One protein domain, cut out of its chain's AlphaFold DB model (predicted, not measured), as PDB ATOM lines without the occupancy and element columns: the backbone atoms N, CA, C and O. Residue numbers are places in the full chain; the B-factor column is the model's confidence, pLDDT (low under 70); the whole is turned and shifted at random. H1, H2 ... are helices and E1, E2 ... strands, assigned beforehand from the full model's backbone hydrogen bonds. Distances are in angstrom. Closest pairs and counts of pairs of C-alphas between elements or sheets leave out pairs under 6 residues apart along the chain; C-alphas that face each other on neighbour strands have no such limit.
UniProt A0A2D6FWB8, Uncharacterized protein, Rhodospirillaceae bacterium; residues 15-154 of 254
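Overview. This is residues 15 to 154 of the 254 residues of an uncharacterized protein of Rhodospirillaceae bacterium (UniProt A0A2D6FWB8). A twisted sheet of six strands and a smaller sheet of three form a sandwich, only partly face to face, with their strands crossed. The short helix H1 stands on both sheets where E7 passes over to E8, while H2 and H3 lie at the other end of the domain, beyond the edge strand E9. The printed part has 140 residues with nine named strands and three named helices, in the order E1 E2 E3 E4 E5 E6 E7 H1 E8 E9 H2 H3. The sheets run E1 E2 E7 E6 E3 E9 and E5 E4 E8, both antiparallel throughout. The class is mixed, helices and strands, and the whole is compact, with a radius of gyration of the C-alphas of 15.6 A and spans of 49 by 38 by 25 A.

Arrangement. The larger sheet, strongly twisted, holds in order E1 (residues 26 to 28), E2 (31 to 40), E7 (92 to 98), E6 (83 to 87), E3 (53 to 56) and E9 (119 to 122); E1 and E9 are its edge strands. E1 and E2 form a hairpin, with N 26 and O 33 at 2.8 A. E2 and E7 stand at 153 degrees, with N 34 and O 95 at 3.1 A, and E2 bends by 55 degrees at residue 37. E6 and E7 form a hairpin, with N 94 and O 85 at 2.8 A. E3 pairs in a staggered way: residues 53 to 54 with E6, where N 54 and O 84 are 2.9 A apart, and residues 54 to 56 with E9, where N 55 and O 121 are 2.9 A apart. The smaller sheet, only just strongly twisted with C-alphas up to 4.1 A off its plane, holds E5 (73 to 77), E4 (62 to 68) and E8 (107 to 114). E4 and E5 form a hairpin, with N 66 and O 74 at 2.8 A; N 65 and O 111 of E4 and E8 are also 2.8 A apart. In this sandwich, two sheets face to face, the facing parts are 11.0 A centre to centre and the strands stand at 41 degrees. Residues 23 to 24 pair antiparallel with residues 111 to 112 of E8. H1 (99 to 104) is on the smaller sheet at a height of 8.7 A, over E8 and across the strands at 63 degrees on the local plane; the C-alphas of Ile 102 and Ala 110 are their closest, 6.9 A. H1 is also on the larger sheet and stands up from it. H2 (133 to 140) only grazes the larger sheet, with its residues 136 to 140; its closest C-alphas to E9 are those of Thr 140 and Ser 119, 5.7 A. H3 (142 to 152) is close to H2 but not clearly touching, at a shallow tilt of 16 degrees, the same way; their closest C-alphas, of Gln 138 and Arg 144, are 8.0 A apart. Every O i to N i+4 pair is within hydrogen-bond range in H1 and H2, and 5 of 7 in H3.

Along the chain. E1 begins at C-alpha 26, (78.261, 164.006, 178.442). E2, the longest strand, measures 26.8 A; E7 measures 19.9 A, E8 19.8 A and E4 19.7 A. H3, the longest helix, measures 15.7 A and ends at C-alpha 152, (69.676, 140.604, 164.519).

Size, cuts and confidence. The two C-alphas farthest apart, those of His 44 and Asp 70, are 50.1 A from each other. The printed part has no cut. The link E2 to E3, residues 41 to 52, is long. The mean pLDDT of the printed part is 94.8, and no printed residue is under 70.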
ATOM      1  N   GLY A  15      61.657 148.324 173.374       98.19
ATOM      2  CA  GLY A  15      62.878 147.532 173.359       98.19
ATOM      3  C   GLY A  15      64.077 148.461 173.202       98.19
ATOM      4  O   GLY A  15      64.080 149.319 172.322       98.19
ATOM      5  N   LEU A  16      65.098 148.289 174.038       98.19
ATOM      6  CA  LEU A  16      66.362 148.999 173.879       98.19
ATOM      7  C   LEU A  16      67.339 148.196 173.028       98.19
ATOM      8  O   LEU A  16      67.412 146.963 173.120       98.19
ATOM      9  N   MET A  17      68.117 148.922 172.227       97.44
ATOM     10  CA  MET A  17      69.244 148.367 171.492       97.44
ATOM     11  C   MET A  17      70.422 148.150 172.441       97.44
ATOM     12  O   MET A  17      70.846 149.065 173.147       97.44
ATOM     13  N   ALA A  18      70.960 146.932 172.449       97.25
ATOM     14  CA  ALA A  18      72.119 146.607 173.267       97.25
ATOM     15  C   ALA A  18      73.364 147.345 172.765       97.25
ATOM     16  O   ALA A  18      73.622 147.424 171.563       97.25
ATOM     17  N   THR A  19      74.180 147.836 173.689       96.75
ATOM     18  CA  THR A  19      75.431 148.510 173.347       96.75
ATOM     19  C   THR A  19      76.565 147.497 173.230       96.75
ATOM     20  O   THR A  19      76.817 146.741 174.165       96.75
ATOM     21  N   ALA A  20      77.298 147.508 172.114       92.25
ATOM     22  CA  ALA A  20      78.501 146.677 171.957       92.25
ATOM     23  C   ALA A  20      79.679 147.160 172.823       92.25
ATOM     24  O   ALA A  20      80.510 146.364 173.250       92.25
ATOM     25  N   THR A  21      79.745 148.468 173.068       93.31
ATOM     26  CA  THR A  21      80.721 149.135 173.933       93.31
ATOM     27  C   THR A  21      79.979 150.144 174.809       93.31
ATOM     28  O   THR A  21      79.011 150.724 174.310       93.31
ATOM     29  N   PRO A  22      80.423 150.395 176.050       96.62
ATOM     30  CA  PRO A  22      79.845 151.433 176.901       96.62
ATOM     31  C   PRO A  22      79.762 152.776 176.167       96.62
ATOM     32  O   PRO A  22      80.731 153.194 175.532       96.62
ATOM     33  N   THR A  23      78.609 153.438 176.237       97.62
ATOM     34  CA  THR A  23      78.388 154.750 175.622       97.62
ATOM     35  C   THR A  23      78.825 155.831 176.612       97.62
ATOM     36  O   THR A  23      78.229 155.911 177.689       97.62
ATOM     37  N   PRO A  24      79.843 156.655 176.295       96.75
ATOM     38  CA  PRO A  24      80.272 157.749 177.163       96.75
ATOM     39  C   PRO A  24      79.130 158.727 177.439       96.75
ATOM     40  O   PRO A  24      78.347 159.034 176.540       96.75
ATOM     41  N   LEU A  25      79.057 159.221 178.673       97.38
ATOM     42  CA  LEU A  25      78.100 160.244 179.072       97.38
ATOM     43  C   LEU A  25      78.724 161.636 178.923       97.38
ATOM     44  O   LEU A  25      79.871 161.856 179.313       97.38
ATOM     45  N   SER A  26      77.943 162.581 178.406       95.88
ATOM     46  CA  SER A  26      78.261 164.006 178.442       95.88
ATOM     47  C   SER A  26      77.764 164.593 179.760       95.88
ATOM     48  O   SER A  26      76.564 164.558 180.032       95.88
ATOM     49  N   CYS A  27      78.677 165.103 180.585       94.69
ATOM     50  CA  CYS A  27      78.361 165.708 181.879       94.69
ATOM     51  C   CYS A  27      78.374 167.230 181.784       94.69
ATOM     52  O   CYS A  27      79.388 167.825 181.424       94.69
ATOM     53  N   GLU A  28      77.250 167.850 182.122       92.50
ATOM     54  CA  GLU A  28      77.091 169.297 182.132       92.50
ATOM     55  C   GLU A  28      75.998 169.692 183.133       92.50
ATOM     56  O   GLU A  28      74.995 168.992 183.283       92.50
ATOM     57  N   ASN A  29      76.167 170.831 183.808       92.56
ATOM     58  CA  ASN A  29      75.147 171.418 184.685       92.56
ATOM     59  C   ASN A  29      74.594 170.438 185.744       92.56
ATOM     60  O   ASN A  29      73.402 170.439 186.046       92.56
ATOM     61  N   GLY A  30      75.456 169.586 186.312       95.38
ATOM     62  CA  GLY A  30      75.083 168.646 187.371       95.38
ATOM     63  C   GLY A  30      74.435 167.348 186.885       95.38
ATOM     64  O   GLY A  30      74.046 166.529 187.719       95.38
ATOM     65  N   THR A  31      74.334 167.124 185.572       96.88
ATOM     66  CA  THR A  31      73.757 165.902 184.990       96.88
ATOM     67  C   THR A  31      74.682 165.310 183.934       96.88
ATOM     68  O   THR A  31      75.197 166.019 183.076       96.88
ATOM     69  N   CYS A  32      74.850 163.992 183.958       97.69
ATOM     70  CA  CYS A  32      75.517 163.239 182.904       97.69
ATOM     71  C   CYS A  32      74.482 162.505 182.056       97.69
ATOM     72  O   CYS A  32      73.599 161.847 182.606       97.69
ATOM     73  N   TRP A  33      74.585 162.591 180.731       97.94
ATOM     74  CA  TRP A  33      73.579 162.033 179.832       97.94
ATOM     75  C   TRP A  33      74.168 161.414 178.566       97.94
ATOM     76  O   TRP A  33      75.251 161.775 178.112       97.94
ATOM     77  N   ALA A  34      73.421 160.481 177.989       98.12
ATOM     78  CA  ALA A  34      73.597 160.011 176.622       98.12
ATOM     79  C   ALA A  34      72.248 159.544 176.072       98.12
ATOM     80  O   ALA A  34      71.298 159.298 176.826       98.12
ATOM     81  N   GLU A  35      72.164 159.418 174.755       98.31
ATOM     82  CA  GLU A  35      70.998 158.869 174.081       98.31
ATOM     83  C   GLU A  35      71.234 157.449 173.564       98.31
ATOM     84  O   GLU A  35      72.341 157.087 173.152       98.31
ATOM     85  N   PHE A  36      70.170 156.645 173.578       98.50
ATOM     86  CA  PHE A  36      70.179 155.229 173.218       98.50
ATOM     87  C   PHE A  36      69.040 154.916 172.257       98.50
ATOM     88  O   PHE A  36      67.907 155.346 172.469       98.50
ATOM     89  N   SER A  37      69.329 154.129 171.219       98.06
ATOM     90  CA  SER A  37      68.313 153.705 170.260       98.06
ATOM     91  C   SER A  37      67.287 152.785 170.922       98.06
ATOM     92  O   SER A  37      67.635 151.837 171.637       98.06
ATOM     93  N   ALA A  38      66.022 153.030 170.615       98.12
ATOM     94  CA  ALA A  38      64.893 152.250 171.081       98.12
ATOM     95  C   ALA A  38      63.939 151.935 169.922       98.12
ATOM     96  O   ALA A  38      64.023 152.501 168.831       98.12
ATOM     97  N   PHE A  39      63.048 150.976 170.141       97.25
ATOM     98  CA  PHE A  39      61.991 150.640 169.199       97.25
ATOM     99  C   PHE A  39      60.744 150.183 169.940       97.25
ATOM    100  O   PHE A  39      60.803 149.637 171.041       97.25
ATOM    101  N   CYS A  40      59.598 150.399 169.318       96.62
ATOM    102  CA  CYS A  40      58.306 150.068 169.889       96.62
ATOM    103  C   CYS A  40      58.013 148.559 169.803       96.62
ATOM    104  O   CYS A  40      58.274 147.932 168.776       96.62
ATOM    105  N   LEU A  41      57.423 147.984 170.858       96.44
ATOM    106  CA  LEU A  41      57.064 146.558 170.915       96.44
ATOM    107  C   LEU A  41      55.565 146.276 170.723       96.44
ATOM    108  O   LEU A  41      55.204 145.114 170.580       96.44
ATOM    109  N   GLN A  42      54.701 147.297 170.748       94.19
ATOM    110  CA  GLN A  42      53.254 147.138 170.928       94.19
ATOM    111  C   GLN A  42      52.444 147.961 169.914       94.19
ATOM    112  O   GLN A  42      51.843 148.969 170.280       94.19
ATOM    113  N   ARG A  43      52.357 147.541 168.648       92.44
ATOM    114  CA  ARG A  43      51.705 148.306 167.561       92.44
ATOM    115  C   ARG A  43      50.305 148.834 167.873       92.44
ATOM    116  O   ARG A  43      49.900 149.846 167.311       92.44
ATOM    117  N   HIS A  44      49.549 148.135 168.715       90.19
ATOM    118  CA  HIS A  44      48.189 148.515 169.090       90.19
ATOM    119  C   HIS A  44      48.126 149.726 170.039       90.19
ATOM    120  O   HIS A  44      47.099 150.396 170.092       90.19
ATOM    121  N   ARG A  45      49.211 150.033 170.759       91.00
ATOM    122  CA  ARG A  45      49.313 151.189 171.657       91.00
ATOM    123  C   ARG A  45      49.878 152.407 170.935       91.00
ATOM    124  O   ARG A  45      50.614 152.303 169.953       91.00
ATOM    125  N   LYS A  46      49.579 153.599 171.448       91.56
ATOM    126  CA  LYS A  46      50.136 154.848 170.907       91.56
ATOM    127  C   LYS A  46      51.638 154.925 171.148       91.56
ATOM    128  O   LYS A  46      52.111 154.605 172.239       91.56
ATOM    129  N   SER A  47      52.376 155.395 170.146       91.38
ATOM    130  CA  SER A  47      53.780 155.758 170.323       91.38
ATOM    131  C   SER A  47      53.932 156.801 171.436       91.38
ATOM    132  O   SER A  47      53.085 157.693 171.539       91.38
ATOM    133  N   PRO A  48      54.997 156.728 172.252       93.12
ATOM    134  CA  PRO A  48      55.284 157.767 173.227       93.12
ATOM    135  C   PRO A  48      55.485 159.130 172.562       93.12
ATOM    136  O   PRO A  48      56.093 159.259 171.492       93.12
ATOM    137  N   HIS A  49      54.997 160.158 173.249       91.69
ATOM    138  CA  HIS A  49      55.426 161.530 173.014       91.69
ATOM    139  C   HIS A  49      56.851 161.714 173.543       91.69
ATOM    140  O   HIS A  49      57.326 160.903 174.338       91.69
ATOM    141  N   GLU A  50      57.534 162.773 173.123       93.00
ATOM    142  CA  GLU A  50      58.795 163.184 173.745       93.00
ATOM    143  C   GLU A  50      58.607 163.405 175.257       93.00
ATOM    144  O   GLU A  50      57.526 163.805 175.697       93.00
ATOM    145  N   LYS A  51      59.643 163.115 176.052       95.19
ATOM    146  CA  LYS A  51      59.639 163.225 177.523       95.19
ATOM    147  C   LYS A  51      58.630 162.315 178.228       95.19
ATOM    148  O   LYS A  51      58.227 162.554 179.366       95.19
ATOM    149  N   THR A  52      58.206 161.237 177.575       95.19
ATOM    150  CA  THR A  52      57.518 160.143 178.265       95.19
ATOM    151  C   THR A  52      58.532 159.458 179.172       95.19
ATOM    152  O   THR A  52      59.548 158.968 178.688       95.19
ATOM    153  N   ALA A  53      58.260 159.420 180.474       96.44
ATOM    154  CA  ALA A  53      59.122 158.764 181.449       96.44
ATOM    155  C   ALA A  53      58.987 157.236 181.388       96.44
ATOM    156  O   ALA A  53      57.893 156.696 181.197       96.44
ATOM    157  N   TYR A  54      60.102 156.546 181.607       97.50
ATOM    158  CA  TYR A  54      60.208 155.095 181.565       97.50
ATOM    159  C   TYR A  54      60.981 154.550 182.764       97.50
ATOM    160  O   TYR A  54      61.859 155.211 183.316       97.50
ATOM    161  N   VAL A  55      60.693 153.300 183.116       97.38
ATOM    162  CA  VAL A  55      61.490 152.498 184.051       97.38
ATOM    163  C   VAL A  55      61.970 151.215 183.373       97.38
ATOM    164  O   VAL A  55      61.265 150.675 182.512       97.38
ATOM    165  N   PRO A  56      63.151 150.689 183.739       98.00
ATOM    166  CA  PRO A  56      63.596 149.388 183.257       98.00
ATOM    167  C   PRO A  56      62.612 148.279 183.639       98.00
ATOM    168  O   PRO A  56      62.157 148.193 184.779       98.00
ATOM    169  N   ALA A  57      62.300 147.400 182.688       97.56
ATOM    170  CA  ALA A  57      61.556 146.181 182.978       97.56
ATOM    171  C   ALA A  57      62.386 145.228 183.851       97.56
ATOM    172  O   ALA A  57      63.618 145.239 183.791       97.56
ATOM    173  N   ALA A  58      61.723 144.334 184.589       95.06
ATOM    174  CA  ALA A  58      62.405 143.283 185.342       95.06
ATOM    175  C   ALA A  58      63.357 142.473 184.438       95.06
ATOM    176  O   ALA A  58      62.984 142.059 183.341       95.06
ATOM    177  N   GLY A  59      64.594 142.263 184.899       93.19
ATOM    178  CA  GLY A  59      65.645 141.576 184.136       93.19
ATOM    179  C   GLY A  59      66.398 142.456 183.128       93.19
ATOM    180  O   GLY A  59      67.331 141.975 182.486       93.19
ATOM    181  N   THR A  60      66.043 143.738 182.997       97.31
ATOM    182  CA  THR A  60      66.813 144.694 182.197       97.31
ATOM    183  C   THR A  60      68.138 145.003 182.880       97.31
ATOM    184  O   THR A  60      68.158 145.461 184.017       97.31
ATOM    185  N   ASN A  61      69.244 144.789 182.167       97.06
ATOM    186  CA  ASN A  61      70.578 145.131 182.647       97.06
ATOM    187  C   ASN A  61      71.020 146.473 182.051       97.06
ATOM    188  O   ASN A  61      71.256 146.567 180.842       97.06
ATOM    189  N   LEU A  62      71.142 147.486 182.907       98.38
ATOM    190  CA  LEU A  62      71.810 148.749 182.611       98.38
ATOM    191  C   LEU A  62      73.031 148.840 183.520       98.38
ATOM    192  O   LEU A  62      72.904 148.716 184.732       98.38
ATOM    193  N   THR A  63      74.214 149.051 182.952       98.44
ATOM    194  CA  THR A  63      75.455 149.132 183.735       98.44
ATOM    195  C   THR A  63      76.068 150.515 183.592       98.44
ATOM    196  O   THR A  63      76.426 150.912 182.482       98.44
ATOM    197  N   LEU A  64      76.232 151.224 184.708       98.38
ATOM    198  CA  LEU A  64      77.009 152.458 184.780       98.38
ATOM    199  C   LEU A  64      78.461 152.098 185.085       98.38
ATOM    200  O   LEU A  64      78.746 151.435 186.079       98.38
ATOM    201  N   GLN A  65      79.372 152.547 184.235       98.25
ATOM    202  CA  GLN A  65      80.809 152.445 184.430       98.25
ATOM    203  C   GLN A  65      81.364 153.826 184.745       98.25
ATOM    204  O   GLN A  65      81.143 154.772 183.993       98.25
ATOM    205  N   VAL A  66      82.088 153.928 185.852       97.75
ATOM    206  CA  VAL A  66      82.750 155.150 186.299       97.75
ATOM    207  C   VAL A  66      84.247 154.913 186.321       97.75
ATOM    208  O   VAL A  66      84.730 154.024 187.025       97.75
ATOM    209  N   THR A  67      84.974 155.718 185.556       97.81
ATOM    210  CA  THR A  67      86.430 155.658 185.444       97.81
ATOM    211  C   THR A  67      87.032 156.823 186.214       97.81
ATOM    212  O   THR A  67      86.727 157.983 185.924       97.81
ATOM    213  N   ALA A  68      87.878 156.532 187.196       96.12
ATOM    214  CA  ALA A  68      88.607 157.540 187.955       96.12
ATOM    215  C   ALA A  68      89.765 158.135 187.136       96.12
ATOM    216  O   ALA A  68      90.138 157.626 186.078       96.12
ATOM    217  N   ALA A  69      90.355 159.228 187.630       94.38
ATOM    218  CA  ALA A  69      91.466 159.907 186.953       94.38
ATOM    219  C   ALA A  69      92.727 159.030 186.810       94.38
ATOM    220  O   ALA A  69      93.512 159.234 185.888       94.38
ATOM    221  N   ASP A  70      92.902 158.045 187.693       94.12
ATOM    222  CA  ASP A  70      93.986 157.056 187.639       94.12
ATOM    223  C   ASP A  70      93.713 155.894 186.661       94.12
ATOM    224  O   ASP A  70      94.545 155.002 186.507       94.12
ATOM    225  N   GLY A  71      92.555 155.904 185.992       95.06
ATOM    226  CA  GLY A  71      92.129 154.877 185.045       95.06
ATOM    227  C   GLY A  71      91.429 153.671 185.675       95.06
ATOM    228  O   GLY A  71      90.985 152.790 184.939       95.06
ATOM    229  N   SER A  72      91.290 153.608 187.003       95.75
ATOM    230  CA  SER A  72      90.518 152.545 187.654       95.75
ATOM    231  C   SER A  72      89.031 152.646 187.299       95.75
ATOM    232  O   SER A  72      88.468 153.738 187.217       95.75
ATOM    233  N   VAL A  73      88.384 151.500 187.068       96.62
ATOM    234  CA  VAL A  73      86.982 151.432 186.630       96.62
ATOM    235  C   VAL A  73      86.133 150.756 187.696       96.62
ATOM    236  O   VAL A  73      86.461 149.669 188.174       96.62
ATOM    237  N   ARG A  74      85.004 151.380 188.032       96.31
ATOM    238  CA  ARG A  74      83.953 150.809 188.876       96.31
ATOM    239  C   ARG A  74      82.669 150.656 188.078       96.31
ATOM    240  O   ARG A  74      82.276 151.576 187.371       96.31
ATOM    241  N   SER A  75      82.004 149.517 188.236       96.56
ATOM    242  CA  SER A  75      80.736 149.219 187.565       96.56
ATOM    243  C   SER A  75      79.615 149.076 188.584       96.56
ATOM    244  O   SER A  75      79.806 148.449 189.625       96.56
ATOM    245  N   LEU A  76      78.449 149.627 188.264       95.38
ATOM    246  CA  LEU A  76      77.237 149.559 189.074       95.38
ATOM    247  C   LEU A  76      76.052 149.138 188.211       95.38
ATOM    248  O   LEU A  76      75.981 149.499 187.034       95.38
ATOM    249  N   ASP A  77      75.094 148.444 188.820       96.75
ATOM    250  CA  ASP A  77      73.752 148.350 188.252       96.75
ATOM    251  C   ASP A  77      73.109 149.743 188.289       96.75
ATOM    252  O   ASP A  77      73.000 150.373 189.342       96.75
ATOM    253  N   ALA A  78      72.739 150.239 187.114       95.00
ATOM    254  CA  ALA A  78      72.195 151.570 186.925       95.00
ATOM    255  C   ALA A  78      70.665 151.597 186.910       95.00
ATOM    256  O   ALA A  78      70.104 152.685 186.824       95.00
ATOM    257  N   GLY A  79      69.979 150.450 186.991       92.12
ATOM    258  CA  GLY A  79      68.535 150.359 186.751       92.12
ATOM    259  C   GLY A  79      67.679 151.296 187.613       92.12
ATOM    260  O   GLY A  79      66.676 151.813 187.132       92.12
ATOM    261  N   LEU A  80      68.100 151.561 188.855       92.25
ATOM    262  CA  LEU A  80      67.432 152.496 189.777       92.25
ATOM    263  C   LEU A  80      68.126 153.864 189.889       92.25
ATOM    264  O   LEU A  80      67.633 154.743 190.590       92.25
ATOM    265  N   LEU A  81      69.279 154.037 189.243       94.62
ATOM    266  CA  LEU A  81      70.099 155.254 189.317       94.62
ATOM    267  C   LEU A  81      69.863 156.187 188.126       94.62
ATOM    268  O   LEU A  81      70.189 157.371 188.187       94.62
ATOM    269  N   VAL A  82      69.333 155.640 187.034       96.81
ATOM    270  CA  VAL A  82      69.137 156.341 185.772       96.81
ATOM    271  C   VAL A  82      67.700 156.836 185.635       96.81
ATOM    272  O   VAL A  82      66.746 156.086 185.827       96.81
ATOM    273  N   SER A  83      67.543 158.102 185.255       98.19
ATOM    274  CA  SER A  83      66.262 158.620 184.769       98.19
ATOM    275  C   SER A  83      66.195 158.442 183.257       98.19
ATOM    276  O   SER A  83      67.151 158.774 182.549       98.19
ATOM    277  N   ILE A  84      65.085 157.884 182.771       98.50
ATOM    278  CA  ILE A  84      64.914 157.491 181.373       98.50
ATOM    279  C   ILE A  84      63.676 158.167 180.809       98.50
ATOM    280  O   ILE A  84      62.568 157.987 181.314       98.50
ATOM    281  N   GLU A  85      63.866 158.899 179.721       98.12
ATOM    282  CA  GLU A  85      62.790 159.573 179.012       98.12
ATOM    283  C   GLU A  85      62.900 159.302 177.520       98.12
ATOM    284  O   GLU A  85      63.998 159.210 176.969       98.12
ATOM    285  N   SER A  86      61.762 159.195 176.845       96.88
ATOM    286  CA  SER A  86      61.759 159.207 175.391       96.88
ATOM    287  C   SER A  86      62.284 160.526 174.840       96.88
ATOM    288  O   SER A  86      61.949 161.615 175.310       96.88
ATOM    289  N   GLU A  87      63.046 160.413 173.764       93.19
ATOM    290  CA  GLU A  87      63.583 161.532 173.019       93.19
ATOM    291  C   GLU A  87      63.200 161.345 171.549       93.19
ATOM    292  O   GLU A  87      63.343 160.253 170.998       93.19
ATOM    293  N   ARG A  88      62.662 162.393 170.915       89.50
ATOM    294  CA  ARG A  88      62.187 162.333 169.519       89.50
ATOM    295  C   ARG A  88      61.250 161.130 169.271       89.50
ATOM    296  O   ARG A  88      61.455 160.286 168.400       89.50
ATOM    297  N   SER A  89      60.174 161.074 170.061       86.25
ATOM    298  CA  SER A  89      59.164 160.003 170.095       86.25
ATOM    299  C   SER A  89      59.665 158.661 170.646       86.25
ATOM    300  O   SER A  89      59.754 158.539 171.855       86.25
ATOM    301  N   PHE A  90      59.919 157.624 169.844       91.62
ATOM    302  CA  PHE A  90      60.233 156.273 170.359       91.62
ATOM    303  C   PHE A  90      61.561 155.700 169.875       91.62
ATOM    304  O   PHE A  90      61.959 154.627 170.321       91.62
ATOM    305  N   VAL A  91      62.217 156.365 168.923       95.31
ATOM    306  CA  VAL A  91      63.446 155.853 168.304       95.31
ATOM    307  C   VAL A  91      64.681 156.113 169.154       95.31
ATOM    308  O   VAL A  91      65.681 155.418 168.994       95.31
ATOM    309  N   SER A  92      64.609 157.079 170.070       97.19
ATOM    310  CA  SER A  92      65.663 157.400 171.023       97.19
ATOM    311  C   SER A  92      65.084 157.510 172.430       97.19
ATOM    312  O   SER A  92      63.932 157.902 172.631       97.19
ATOM    313  N   VAL A  93      65.896 157.170 173.421       98.31
ATOM    314  CA  VAL A  93      65.665 157.546 174.812       98.31
ATOM    315  C   VAL A  93      66.887 158.275 175.334       98.31
ATOM    316  O   VAL A  93      68.024 157.883 175.056       98.31
ATOM    317  N   ARG A  94      66.661 159.318 176.123       98.31
ATOM    318  CA  ARG A  94      67.707 159.963 176.901       98.31
ATOM    319  C   ARG A  94      67.787 159.288 178.259       98.31
ATOM    320  O   ARG A  94      66.788 159.151 178.962       98.31
ATOM    321  N   MET A  95      68.994 158.876 178.618       98.50
ATOM    322  CA  MET A  95      69.312 158.335 179.930       98.50
ATOM    323  C   MET A  95      70.210 159.321 180.660       98.50
ATOM    324  O   MET A  95      71.208 159.783 180.105       98.50
ATOM    325  N   THR A  96      69.838 159.654 181.891       98.31
ATOM    326  CA  THR A  96      70.509 160.668 182.710       98.31
ATOM    327  C   THR A  96      70.852 160.113 184.083       98.31
ATOM    328  O   THR A  96      70.077 159.355 184.665       98.31
ATOM    329  N   VAL A  97      72.010 160.502 184.607       97.88
ATOM    330  CA  VAL A  97      72.421 160.249 185.993       97.88
ATOM    331  C   VAL A  97      72.913 161.556 186.621       97.88
ATOM    332  O   VAL A  97      73.509 162.377 185.913       97.88
ATOM    333  N   PRO A  98      72.705 161.776 187.929       97.38
ATOM    334  CA  PRO A  98      73.275 162.933 188.611       97.38
ATOM    335  C   PRO A  98      74.804 162.917 188.532       97.38
ATOM    336  O   PRO A  98      75.440 161.897 188.793       97.38
ATOM    337  N   GLU A  99      75.423 164.054 188.230       96.81
ATOM    338  CA  GLU A  99      76.889 164.170 188.209       96.81
ATOM    339  C   GLU A  99      77.490 163.972 189.614       96.81
ATOM    340  O   GLU A  99      78.627 163.525 189.759       96.81
ATOM    341  N   THR A 100      76.712 164.247 190.667       96.69
ATOM    342  CA  THR A 100      77.096 163.976 192.061       96.69
ATOM    343  C   THR A 100      77.404 162.499 192.292       96.69
ATOM    344  O   THR A 100      78.405 162.203 192.934       96.69
ATOM    345  N   LEU A 101      76.639 161.583 191.687       95.75
ATOM    346  CA  LEU A 101      76.890 160.142 191.766       95.75
ATOM    347  C   LEU A 101      78.274 159.783 191.198       95.75
ATOM    348  O   LEU A 101      79.005 158.981 191.775       95.75
ATOM    349  N   ILE A 102      78.663 160.412 190.086       96.62
ATOM    350  CA  ILE A 102      79.973 160.192 189.458       96.62
ATOM    351  C   ILE A 102      81.093 160.726 190.360       96.62
ATOM    352  O   ILE A 102      82.108 160.055 190.561       96.62
ATOM    353  N   LYS A 103      80.891 161.904 190.960       95.19
ATOM    354  CA  LYS A 103      81.853 162.546 191.869       95.19
ATOM    355  C   LYS A 103      82.036 161.785 193.180       95.19
ATOM    356  O   LYS A 103      83.170 161.601 193.607       95.19
ATOM    357  N   GLU A 104      80.961 161.290 193.788       94.38
ATOM    358  CA  GLU A 104      81.008 160.427 194.983       94.38
ATOM    359  C   GLU A 104      81.794 159.133 194.721       94.38
ATOM    360  O   GLU A 104      82.412 158.550 195.615       94.38
ATOM    361  N   MET A 105      81.844 158.713 193.457       92.19
ATOM    362  CA  MET A 105      82.669 157.617 192.978       92.19
ATOM    363  C   MET A 105      84.062 158.053 192.490       92.19
ATOM    364  O   MET A 105      84.715 157.292 191.768       92.19
ATOM    365  N   ASN A 106      84.568 159.224 192.882       94.56
ATOM    366  CA  ASN A 106      85.861 159.757 192.424       94.56
ATOM    367  C   ASN A 106      86.048 159.638 190.894       94.56
ATOM    368  O   ASN A 106      87.154 159.402 190.403       94.56
ATOM    369  N   GLY A 107      84.948 159.722 190.144       95.38
ATOM    370  CA  GLY A 107      84.910 159.501 188.709       95.38
ATOM    371  C   GLY A 107      85.349 160.734 187.940       95.38
ATOM    372  O   GLY A 107      84.865 161.832 188.197       95.38
ATOM    373  N   ALA A 108      86.233 160.538 186.966       94.69
ATOM    374  CA  ALA A 108      86.575 161.538 185.959       94.69
ATOM    375  C   ALA A 108      85.715 161.381 184.695       94.69
ATOM    376  O   ALA A 108      85.406 162.363 184.028       94.69
ATOM    377  N   TYR A 109      85.313 160.147 184.380       94.19
ATOM    378  CA  TYR A 109      84.496 159.817 183.216       94.19
ATOM    379  C   TYR A 109      83.409 158.820 183.600       94.19
ATOM    380  O   TYR A 109      83.606 157.982 184.482       94.19
ATOM    381  N   ALA A 110      82.283 158.878 182.898       97.38
ATOM    382  CA  ALA A 110      81.193 157.931 183.055       97.38
ATOM    383  C   ALA A 110      80.737 157.410 181.690       97.38
ATOM    384  O   ALA A 110      80.736 158.145 180.702       97.38
ATOM    385  N   ALA A 111      80.339 156.147 181.637       98.06
ATOM    386  CA  ALA A 111      79.746 155.524 180.465       98.06
ATOM    387  C   ALA A 111      78.615 154.585 180.886       98.06
ATOM    388  O   ALA A 111      78.684 153.956 181.939       98.06
ATOM    389  N   LEU A 112      77.583 154.461 180.060       98.44
ATOM    390  CA  LEU A 112      76.442 153.590 180.324       98.44
ATOM    391  C   LEU A 112      76.353 152.500 179.255       98.44
ATOM    392  O   LEU A 112      76.527 152.755 178.063       98.44
ATOM    393  N   SER A 113      76.095 151.271 179.690       98.31
ATOM    394  CA  SER A 113      75.898 150.116 178.818       98.31
ATOM    395  C   SER A 113      74.478 149.587 178.938       98.31
ATOM    396  O   SER A 113      73.942 149.478 180.040       98.31
ATOM    397  N   VAL A 114      73.907 149.197 177.804       98.56
ATOM    398  CA  VAL A 114      72.605 148.538 177.706       98.56
ATOM    399  C   VAL A 114      72.825 147.066 177.371       98.56
ATOM    400  O   VAL A 114      73.416 146.731 176.342       98.56
ATOM    401  N   GLY A 115      72.339 146.181 178.238       97.88
ATOM    402  CA  GLY A 115      72.376 144.738 178.031       97.88
ATOM    403  C   GLY A 115      71.418 144.254 176.938       97.88
ATOM    404  O   GLY A 115      70.483 144.940 176.526       97.88
ATOM    405  N   LYS A 116      71.630 143.018 176.475       96.50
ATOM    406  CA  LYS A 116      70.697 142.350 175.553       96.50
ATOM    407  C   LYS A 116      69.314 142.227 176.183       96.50
ATOM    408  O   LYS A 116      69.202 142.020 177.385       96.50
ATOM    409  N   LEU A 117      68.279 142.296 175.346       97.50
ATOM    410  CA  LEU A 117      66.875 142.145 175.748       97.50
ATOM    411  C   LEU A 117      66.366 143.207 176.738       97.50
ATOM    412  O   LEU A 117      65.254 143.083 177.246       97.50
ATOM    413  N   ALA A 118      67.129 144.279 176.964       98.31
ATOM    414  CA  ALA A 118      66.681 145.412 177.756       98.31
ATOM    415  C   ALA A 118      65.358 145.970 177.207       98.31
ATOM    416  O   ALA A 118      65.181 146.116 175.989       98.31
ATOM    417  N   SER A 119      64.427 146.246 178.119       98.50
ATOM    418  CA  SER A 119      63.104 146.783 177.806       98.50
ATOM    419  C   SER A 119      62.720 147.865 178.806       98.50
ATOM    420  O   SER A 119      63.137 147.833 179.963       98.50
ATOM    421  N   LEU A 120      61.901 148.808 178.364       98.38
ATOM    422  CA  LEU A 120      61.442 149.936 179.156       98.38
ATOM    423  C   LEU A 120      59.924 149.945 179.228       98.38
ATOM    424  O   LEU A 120      59.248 149.907 178.200       98.38
ATOM    425  N   VAL A 121      59.398 150.042 180.443       97.31
ATOM    426  CA  VAL A 121      57.966 150.154 180.719       97.31
ATOM    427  C   VAL A 121      57.647 151.620 180.997       97.31
ATOM    428  O   VAL A 121      58.355 152.240 181.794       97.31
ATOM    429  N   PRO A 122      56.634 152.210 180.343       95.69
ATOM    430  CA  PRO A 122      56.278 153.599 180.602       95.69
ATOM    431  C   PRO A 122      55.818 153.767 182.050       95.69
ATOM    432  O   PRO A 122      55.085 152.934 182.591       95.69
ATOM    433  N   VAL A 123      56.232 154.865 182.677       93.19
ATOM    434  CA  VAL A 123      55.740 155.238 184.002       93.19
ATOM    435  C   VAL A 123      54.265 155.602 183.879       93.19
ATOM    436  O   VAL A 123      53.876 156.410 183.034       93.19
ATOM    437  N   LYS A 124      53.438 155.004 184.734       85.75
ATOM    438  CA  LYS A 124      52.008 155.302 184.810       85.75
ATOM    439  C   LYS A 124      51.795 156.779 185.164       85.75
ATOM    440  O   LYS A 124      52.341 157.235 186.168       85.75
ATOM    441  N   ARG A 125      50.961 157.495 184.404       81.38
ATOM    442  CA  ARG A 125      50.492 158.840 184.775       81.38
ATOM    443  C   ARG A 125      49.139 158.755 185.482       81.38
ATOM    444  O   ARG A 125      48.399 157.775 185.353       81.38
ATOM    445  N   ASP A 126      48.811 159.784 186.250       76.38
ATOM    446  CA  ASP A 126      47.510 159.867 186.909       76.38
ATOM    447  C   ASP A 126      46.381 159.894 185.874       76.38
ATOM    448  O   ASP A 126      46.407 160.665 184.917       76.38
ATOM    449  N   GLY A 127      45.379 159.038 186.077       71.75
ATOM    450  CA  GLY A 127      44.264 158.875 185.144       71.75
ATOM    451  C   GLY A 127      44.501 157.864 184.018       71.75
ATOM    452  O   GLY A 127      43.537 157.542 183.324       71.75
ATOM    453  N   ASP A 128      45.712 157.312 183.877       77.50
ATOM    454  CA  ASP A 128      45.980 156.252 182.904       77.50
ATOM    455  C   ASP A 128      45.384 154.907 183.351       77.50
ATOM    456  O   ASP A 128      45.447 154.542 184.537       77.50
ATOM    457  N   ASP A 129      44.876 154.124 182.395       79.56
ATOM    458  CA  ASP A 129      44.586 152.707 182.634       79.56
ATOM    459  C   ASP A 129      45.894 151.906 182.608       79.56
ATOM    460  O   ASP A 129      46.533 151.788 181.563       79.56
ATOM    461  N   PRO A 130      46.348 151.368 183.754       79.94
ATOM    462  CA  PRO A 130      47.680 150.799 183.852       79.94
ATOM    463  C   PRO A 130      47.823 149.572 182.956       79.94
ATOM    464  O   PRO A 130      46.922 148.740 182.847       79.94
ATOM    465  N   MET A 131      49.012 149.427 182.379       90.25
ATOM    466  CA  MET A 131      49.402 148.193 181.717       90.25
ATOM    467  C   MET A 131      49.354 147.031 182.713       90.25
ATOM    468  O   MET A 131      49.830 147.155 183.847       90.25
ATOM    469  N   THR A 132      48.765 145.905 182.314       92.56
ATOM    470  CA  THR A 132      48.662 144.752 183.216       92.56
ATOM    471  C   THR A 132      50.025 144.088 183.406       92.56
ATOM    472  O   THR A 132      50.873 144.110 182.515       92.56
ATOM    473  N   ALA A 133      50.235 143.429 184.547       94.00
ATOM    474  CA  ALA A 133      51.470 142.682 184.791       94.00
ATOM    475  C   ALA A 133      51.704 141.572 183.746       94.00
ATOM    476  O   ALA A 133      52.840 141.336 183.346       94.00
ATOM    477  N   GLY A 134      50.630 140.921 183.278       95.75
ATOM    478  CA  GLY A 134      50.705 139.901 182.228       95.75
ATOM    479  C   GLY A 134      51.139 140.478 180.883       95.75
ATOM    480  O   GLY A 134      51.992 139.900 180.216       95.75
ATOM    481  N   GLU A 135      50.615 141.650 180.522       94.62
ATOM    482  CA  GLU A 135      51.033 142.370 179.320       94.62
ATOM    483  C   GLU A 135      52.511 142.774 179.401       94.62
ATOM    484  O   GLU A 135      53.275 142.467 178.488       94.62
ATOM    485  N   ILE A 136      52.945 143.376 180.517       96.81
ATOM    486  CA  ILE A 136      54.356 143.730 180.727       96.81
ATOM    487  C   ILE A 136      55.238 142.489 180.566       96.81
ATOM    488  O   ILE A 136      56.146 142.492 179.739       96.81
ATOM    489  N   ALA A 137      54.933 141.402 181.281       97.06
ATOM    490  CA  ALA A 137      55.715 140.169 181.226       97.06
ATOM    491  C   ALA A 137      55.784 139.567 179.810       97.06
ATOM    492  O   ALA A 137      56.831 139.056 179.407       97.06
ATOM    493  N   GLN A 138      54.697 139.646 179.037       96.25
ATOM    494  CA  GLN A 138      54.654 139.154 177.664       96.25
ATOM    495  C   GLN A 138      55.580 139.956 176.739       96.25
ATOM    496  O   GLN A 138      56.366 139.362 175.991       96.25
ATOM    497  N   TYR A 139      55.512 141.291 176.794       96.88
ATOM    498  CA  TYR A 139      56.284 142.155 175.899       96.88
ATOM    499  C   TYR A 139      57.740 142.319 176.312       96.88
ATOM    500  O   TYR A 139      58.581 142.437 175.431       96.88
ATOM    501  N   THR A 140      58.068 142.268 177.604       97.69
ATOM    502  CA  THR A 140      59.458 142.371 178.081       97.69
ATOM    503  C   THR A 140      60.165 141.014 178.150       97.69
ATOM    504  O   THR A 140      61.379 140.973 178.318       97.69
ATOM    505  N   GLY A 141      59.425 139.907 178.019       96.75
ATOM    506  CA  GLY A 141      59.946 138.540 178.023       96.75
ATOM    507  C   GLY A 141      59.937 137.896 176.629       96.75
ATOM    508  O   GLY A 141      60.799 138.210 175.802       96.75
ATOM    509  N   PRO A 142      59.000 136.973 176.338       96.38
ATOM    510  CA  PRO A 142      59.023 136.179 175.110       96.38
ATOM    511  C   PRO A 142      58.938 137.023 173.832       96.38
ATOM    512  O   PRO A 142      59.692 136.764 172.893       96.38
ATOM    513  N   LEU A 143      58.096 138.066 173.786       96.38
ATOM    514  CA  LEU A 143      58.016 138.911 172.588       96.38
ATOM    515  C   LEU A 143      59.253 139.802 172.433       96.38
ATOM    516  O   LEU A 143      59.692 140.014 171.306       96.38
ATOM    517  N   ARG A 144      59.895 140.253 173.523       97.38
ATOM    518  CA  ARG A 144      61.194 140.944 173.437       97.38
ATOM    519  C   ARG A 144      62.275 140.036 172.860       97.38
ATOM    520  O   ARG A 144      63.073 140.496 172.040       97.38
ATOM    521  N   ALA A 145      62.311 138.772 173.283       96.81
ATOM    522  CA  ALA A 145      63.249 137.778 172.768       96.81
ATOM    523  C   ALA A 145      63.022 137.512 171.274       96.81
ATOM    524  O   ALA A 145      63.980 137.457 170.506       96.81
ATOM    525  N   GLN A 146      61.766 137.427 170.835       95.88
ATOM    526  CA  GLN A 146      61.437 137.295 169.418       95.88
ATOM    527  C   GLN A 146      61.775 138.569 168.624       95.88
ATOM    528  O   GLN A 146      62.361 138.483 167.546       95.88
ATOM    529  N   ALA A 147      61.474 139.750 169.170       95.94
ATOM    530  CA  ALA A 147      61.808 141.034 168.560       95.94
ATOM    531  C   ALA A 147      63.314 141.166 168.301       95.94
ATOM    532  O   ALA A 147      63.715 141.606 167.223       95.94
ATOM    533  N   GLU A 148      64.146 140.702 169.239       95.06
ATOM    534  CA  GLU A 148      65.604 140.667 169.097       95.06
ATOM    535  C   GLU A 148      66.055 139.900 167.849       95.06
ATOM    536  O   GLU A 148      66.982 140.327 167.162       95.06
ATOM    537  N   LEU A 149      65.377 138.805 167.497       94.00
ATOM    538  CA  LEU A 149      65.690 138.053 166.282       94.00
ATOM    539  C   LEU A 149      65.450 138.907 165.027       94.00
ATOM    540  O   LEU A 149      66.236 138.845 164.085       94.00
ATOM    541  N   TYR A 150      64.424 139.760 165.008       93.06
ATOM    542  CA  TYR A 150      64.164 140.661 163.877       93.06
ATOM    543  C   TYR A 150      65.135 141.844 163.807       93.06
ATOM    544  O   TYR A 150      65.404 142.362 162.712       93.06
ATOM    545  N   VAL A 151      65.699 142.243 164.949       91.56
ATOM    546  CA  VAL A 151      66.835 143.169 165.001       91.56
ATOM    547  C   VAL A 151      68.078 142.500 164.394       91.56
ATOM    548  O   VAL A 151      68.672 143.030 163.453       91.56
ATOM    549  N   GLN A 152      68.430 141.301 164.867       89.38
ATOM    550  CA  GLN A 152      69.676 140.604 164.519       89.38
ATOM    551  C   GLN A 152      69.689 140.018 163.098       89.38
ATOM    552  O   GLN A 152      70.704 140.080 162.395       89.38
ATOM    553  N   TYR A 153      68.569 139.458 162.638       89.00
ATOM    554  CA  TYR A 153      68.471 138.702 161.383       89.00
ATOM    555  C   TYR A 153      67.822 139.490 160.236       89.00
ATOM    556  O   TYR A 153      67.229 138.919 159.323       89.00
ATOM    557  N   GLY A 154      67.977 140.817 160.228       87.62
ATOM    558  CA  GLY A 154      67.559 141.652 159.100       87.62
ATOM    559  C   GLY A 154      68.298 141.336 157.789       87.62
ATOM    560  O   GLY A 154      69.418 140.817 157.781       87.62
TER     561      GLY A 154